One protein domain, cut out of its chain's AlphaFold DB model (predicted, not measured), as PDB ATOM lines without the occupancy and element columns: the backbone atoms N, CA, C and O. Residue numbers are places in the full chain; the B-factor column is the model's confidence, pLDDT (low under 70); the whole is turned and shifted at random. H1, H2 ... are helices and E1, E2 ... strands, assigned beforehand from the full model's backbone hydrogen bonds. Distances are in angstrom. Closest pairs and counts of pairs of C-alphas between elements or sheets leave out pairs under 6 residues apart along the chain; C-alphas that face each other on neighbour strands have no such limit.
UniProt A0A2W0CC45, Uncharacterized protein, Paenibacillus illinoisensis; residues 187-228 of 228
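AT A GLANCE: This is residues 187 to 228 of the 228 residues of an uncharacterized protein of Paenibacillus illinoisensis (UniProt A0A2W0CC45). A hairpin of two strands, E1 and E2, leads into one short helix, H1, and residues 219 to 228 trail on after it as a tail with no named element. The printed part has 42 residues, with named elements in the order E1, E2, H1, and the sheet E1 - E2 is antiparallel. The class is mixed, with 19 residues, under half, in named elements. The whole is flat, spanning 30 by 26 by 12 A, and only just loose, close to compact, with a radius of gyration of the C-alphas of 11.0 A.

HOW THE PARTS SIT: E1, residues 193 to 198, and E2, residues 201 to 207, form a hairpin at 148 degrees, with N 196 and O 204 within hydrogen-bond range at 2.8 A. Residues 206 to 207 of E2 also pair, antiparallel, with residues 210 to 211. H1, residues 213 to 218, is apart from E1; its closest C-alphas to E2 are Asp 213 and Thr 204, 6.4 A. In H1 every O i to N i+4 pair is within hydrogen-bond range.

IN THESE COORDINATES: E1 begins at C-alpha 193 (110.532, 113.862, 81.957) and is 16.4 A long; E2 is 18.2 A. H1, 8.8 A, ends at C-alpha 218 (93.557, 118.162, 74.291).

THE WHOLE: The C-alphas farthest apart, Asp 199 and Glu 228, are 31.1 A apart. The printed part has no cut, both links are tight, and no printed residue is under 70 in pLDDT.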
ATOM      1  N   ASN A 187     102.068 117.633  68.733       82.25
ATOM      2  CA  ASN A 187     101.426 116.325  68.979       82.25
ATOM      3  C   ASN A 187     102.386 115.240  69.496       82.25
ATOM      4  O   ASN A 187     101.964 114.115  69.759       82.25
ATOM      5  N   LYS A 188     103.675 115.567  69.600       87.12
ATOM      6  CA  LYS A 188     104.742 114.676  70.044       87.12
ATOM      7  C   LYS A 188     105.753 115.503  70.836       87.12
ATOM      8  O   LYS A 188     106.220 116.519  70.330       87.12
ATOM      9  N   LEU A 189     106.071 115.048  72.042       88.94
ATOM     10  CA  LEU A 189     107.178 115.535  72.862       88.94
ATOM     11  C   LEU A 189     108.093 114.343  73.145       88.94
ATOM     12  O   LEU A 189     107.611 113.275  73.519       88.94
ATOM     13  N   GLU A 190     109.389 114.523  72.932       90.44
ATOM     14  CA  GLU A 190     110.443 113.565  73.266       90.44
ATOM     15  C   GLU A 190     111.508 114.332  74.037       90.44
ATOM     16  O   GLU A 190     111.911 115.396  73.581       90.44
ATOM     17  N   GLY A 191     111.925 113.816  75.190       91.25
ATOM     18  CA  GLY A 191     112.844 114.524  76.075       91.25
ATOM     19  C   GLY A 191     112.878 113.931  77.479       91.25
ATOM     20  O   GLY A 191     112.283 112.879  77.742       91.25
ATOM     21  N   LEU A 192     113.565 114.615  78.389       92.19
ATOM     22  CA  LEU A 192     113.657 114.221  79.787       92.19
ATOM     23  C   LEU A 192     112.380 114.613  80.535       92.19
ATOM     24  O   LEU A 192     112.030 115.789  80.624       92.19
ATOM     25  N   MET A 193     111.705 113.622  81.120       92.12
ATOM     26  CA  MET A 193     110.532 113.862  81.957       92.12
ATOM     27  C   MET A 193     110.952 114.299  83.366       92.12
ATOM     28  O   MET A 193     111.651 113.557  84.058       92.12
ATOM     29  N   THR A 194     110.492 115.467  83.823       94.56
ATOM     30  CA  THR A 194     110.777 115.969  85.182       94.56
ATOM     31  C   THR A 194     109.510 116.460  85.893       94.56
ATOM     32  O   THR A 194     108.573 116.916  85.237       94.56
ATOM     33  N   PRO A 195     109.401 116.322  87.229       94.56
ATOM     34  CA  PRO A 195     108.291 116.903  87.978       94.56
ATOM     35  C   PRO A 195     108.469 118.422  88.119       94.56
ATOM     36  O   PRO A 195     109.535 118.885  88.529       94.56
ATOM     37  N   ARG A 196     107.409 119.188  87.851       90.50
ATOM     38  CA  ARG A 196     107.358 120.641  88.052       90.50
ATOM     39  C   ARG A 196     106.615 120.976  89.341       90.50
ATOM     40  O   ARG A 196     105.553 120.418  89.625       90.50
ATOM     41  N   TYR A 197     107.172 121.920  90.095       89.00
ATOM     42  CA  TYR A 197     106.578 122.445  91.318       89.00
ATOM     43  C   TYR A 197     106.387 123.957  91.197       89.00
ATOM     44  O   TYR A 197     107.336 124.663  90.857       89.00
ATOM     45  N   THR A 198     105.191 124.440  91.520       78.56
ATOM     46  CA  THR A 198     104.854 125.869  91.586       78.56
ATOM     47  C   THR A 198     104.534 126.200  93.042       78.56
ATOM     48  O   THR A 198     103.761 125.494  93.687       78.56
ATOM     49  N   ASP A 199     105.216 127.200  93.609       82.25
ATOM     50  CA  ASP A 199     105.077 127.613  95.017       82.25
ATOM     51  C   ASP A 199     105.219 126.470  96.043       82.25
ATOM     52  O   ASP A 199     104.582 126.450  97.098       82.25
ATOM     53  N   GLY A 200     106.072 125.488  95.734       86.81
ATOM     54  CA  GLY A 200     106.319 124.322  96.589       86.81
ATOM     55  C   GLY A 200     105.278 123.202  96.473       86.81
ATOM     56  O   GLY A 200     105.435 122.168  97.123       86.81
ATOM     57  N   TYR A 201     104.259 123.359  95.627       87.38
ATOM     58  CA  TYR A 201     103.262 122.332  95.342       87.38
ATOM     59  C   TYR A 201     103.549 121.662  94.008       87.38
ATOM     60  O   TYR A 201     103.954 122.314  93.049       87.38
ATOM     61  N   PHE A 202     103.349 120.344  93.953       91.06
ATOM     62  CA  PHE A 202     103.391 119.628  92.683       91.06
ATOM     63  C   PHE A 202     102.290 120.170  91.772       91.06
ATOM     64  O   PHE A 202     101.131 120.238  92.184       91.06
ATOM     65  N   ASP A 203     102.681 120.534  90.558       87.12
ATOM     66  CA  ASP A 203     101.814 121.170  89.571       87.12
ATOM     67  C   ASP A 203     101.540 120.192  88.420       87.12
ATOM     68  O   ASP A 203     100.425 119.700  88.235       87.12
ATOM     69  N   THR A 204     102.597 119.800  87.704       91.69
ATOM     70  CA  THR A 204     102.516 118.939  86.517       91.69
ATOM     71  C   THR A 204     103.853 118.233  86.267       91.69
ATOM     72  O   THR A 204     104.819 118.398  87.014       91.69
ATOM     73  N   TYR A 205     103.927 117.437  85.206       92.19
ATOM     74  CA  TYR A 205     105.198 116.980  84.648       92.19
ATOM     75  C   TYR A 205     105.584 117.842  83.444       92.19
ATOM     76  O   TYR A 205     104.724 118.361  82.732       92.19
ATOM     77  N   THR A 206     106.882 117.957  83.190       92.31
ATOM     78  CA  THR A 206     107.431 118.549  81.968       92.31
ATOM     79  C   THR A 206     108.197 117.502  81.168       92.31
ATOM     80  O   THR A 206     108.663 116.512  81.732       92.31
ATOM     81  N   ILE A 207     108.323 117.722  79.859       91.75
ATOM     82  CA  ILE A 207     109.288 117.048  78.982       91.75
ATOM     83  C   ILE A 207     110.155 118.152  78.377       91.75
ATOM     84  O   ILE A 207     109.614 118.991  77.660       91.75
ATOM     85  N   ASP A 208     111.453 118.171  78.698       89.31
ATOM     86  CA  ASP A 208     112.379 119.264  78.341       89.31
ATOM     87  C   ASP A 208     111.780 120.651  78.651       89.31
ATOM     88  O   ASP A 208     111.618 121.499  77.780       89.31
ATOM     89  N   ASP A 209     111.364 120.838  79.909       86.19
ATOM     90  CA  ASP A 209     110.738 122.059  80.448       86.19
ATOM     91  C   ASP A 209     109.377 122.463  79.847       86.19
ATOM     92  O   ASP A 209     108.733 123.380  80.357       86.19
ATOM     93  N   VAL A 210     108.853 121.724  78.862       88.00
ATOM     94  CA  VAL A 210     107.498 121.930  78.329       88.00
ATOM     95  C   VAL A 210     106.471 121.212  79.212       88.00
ATOM     96  O   VAL A 210     106.518 119.980  79.303       88.00
ATOM     97  N   PRO A 211     105.518 121.923  79.850       88.94
ATOM     98  CA  PRO A 211     104.443 121.300  80.622       88.94
ATOM     99  C   PRO A 211     103.572 120.398  79.742       88.94
ATOM    100  O   PRO A 211     103.277 120.731  78.595       88.94
ATOM    101  N   ILE A 212     103.166 119.233  80.253       89.12
ATOM    102  CA  ILE A 212     102.415 118.251  79.449       89.12
ATOM    103  C   ILE A 212     100.909 118.243  79.725       89.12
ATOM    104  O   ILE A 212     100.165 117.546  79.038       89.12
ATOM    105  N   ASP A 213     100.430 118.986  80.716       86.44
ATOM    106  CA  ASP A 213      99.026 119.010  81.133       86.44
ATOM    107  C   ASP A 213      98.109 119.535  80.025       86.44
ATOM    108  O   ASP A 213      97.119 118.872  79.693       86.44
ATOM    109  N   ALA A 214      98.469 120.640  79.360       81.25
ATOM    110  CA  ALA A 214      97.683 121.122  78.230       81.25
ATOM    111  C   ALA A 214      97.680 120.119  77.067       81.25
ATOM    112  O   ALA A 214      96.623 119.874  76.473       81.25
ATOM    113  N   LEU A 215      98.824 119.481  76.793       85.00
ATOM    114  CA  LEU A 215      98.951 118.446  75.766       85.00
ATOM    115  C   LEU A 215      98.050 117.237  76.057       85.00
ATOM    116  O   LEU A 215      97.377 116.727  75.160       85.00
ATOM    117  N   ILE A 216      98.006 116.785  77.311       84.88
ATOM    118  CA  ILE A 216      97.143 115.682  77.741       84.88
ATOM    119  C   ILE A 216      95.672 116.100  77.657       84.88
ATOM    120  O   ILE A 216      94.855 115.335  77.146       84.88
ATOM    121  N   SER A 217      95.330 117.319  78.090       81.00
ATOM    122  CA  SER A 217      93.945 117.810  78.125       81.00
ATOM    123  C   SER A 217      93.276 117.859  76.745       81.00
ATOM    124  O   SER A 217      92.068 117.658  76.637       81.00
ATOM    125  N   ARG A 218      94.051 118.111  75.680       80.06
ATOM    126  CA  ARG A 218      93.557 118.162  74.291       80.06
ATOM    127  C   ARG A 218      93.560 116.798  73.592       80.06
ATOM    128  O   ARG A 218      92.933 116.624  72.545       80.06
ATOM    129  N   ALA A 219      94.255 115.803  74.139       81.25
ATOM    130  CA  ALA A 219      94.408 114.506  73.498       81.25
ATOM    131  C   ALA A 219      93.195 113.591  73.743       81.25
ATOM    132  O   ALA A 219      92.865 113.238  74.870       81.25
ATOM    133  N   LYS A 220      92.567 113.093  72.667       82.38
ATOM    134  CA  LYS A 220      91.509 112.060  72.772       82.38
ATOM    135  C   LYS A 220      92.058 110.683  73.153       82.38
ATOM    136  O   LYS A 220      91.333 109.848  73.690       82.38
ATOM    137  N   LYS A 221      93.313 110.418  72.790       84.94
ATOM    138  CA  LYS A 221      94.072 109.202  73.092       84.94
ATOM    139  C   LYS A 221      95.542 109.581  73.215       84.94
ATOM    140  O   LYS A 221      96.033 110.343  72.388       84.94
ATOM    141  N   VAL A 222      96.226 109.007  74.198       84.81
ATOM    142  CA  VAL A 222      97.653 109.236  74.457       84.81
ATOM    143  C   VAL A 222      98.393 107.904  74.341       84.81
ATOM    144  O   VAL A 222      97.870 106.864  74.745       84.81
ATOM    145  N   ARG A 223      99.604 107.929  73.781       86.31
ATOM    146  CA  ARG A 223     100.579 106.838  73.886       86.31
ATOM    147  C   ARG A 223     101.780 107.377  74.650       86.31
ATOM    148  O   ARG A 223     102.384 108.341  74.197       86.31
ATOM    149  N   LEU A 224     102.104 106.743  75.771       85.44
ATOM    150  CA  LEU A 224     103.366 106.952  76.468       85.44
ATOM    151  C   LEU A 224     104.332 105.850  76.035       85.44
ATOM    152  O   LEU A 224     103.989 104.669  76.112       85.44
ATOM    153  N   GLU A 225     105.507 106.242  75.563       88.38
ATOM    154  CA  GLU A 225     106.597 105.339  75.211       88.38
ATOM    155  C   GLU A 225     107.790 105.680  76.102       88.38
ATOM    156  O   GLU A 225     108.240 106.821  76.124       88.38
ATOM    157  N   ILE A 226     108.239 104.704  76.892       83.62
ATOM    158  CA  ILE A 226     109.408 104.846  77.760       83.62
ATOM    159  C   ILE A 226     110.596 104.298  76.975       83.62
ATOM    160  O   ILE A 226     110.596 103.125  76.602       83.62
ATOM    161  N   ILE A 227     111.569 105.164  76.701       82.38
ATOM    162  CA  ILE A 227     112.807 104.832  75.996       82.38
ATOM    163  C   ILE A 227     113.922 104.878  77.045       82.38
ATOM    164  O   ILE A 227     114.182 105.943  77.604       82.38
ATOM    165  N   GLU A 228     114.515 103.719  77.346       78.12
ATOM    166  CA  GLU A 228     115.637 103.551  78.291       78.12
ATOM    167  C   GLU A 228     116.978 103.399  77.562       78.12
ATOM    168  O   GLU A 228     117.011 102.707  76.515       78.12
TER     169      GLU A 228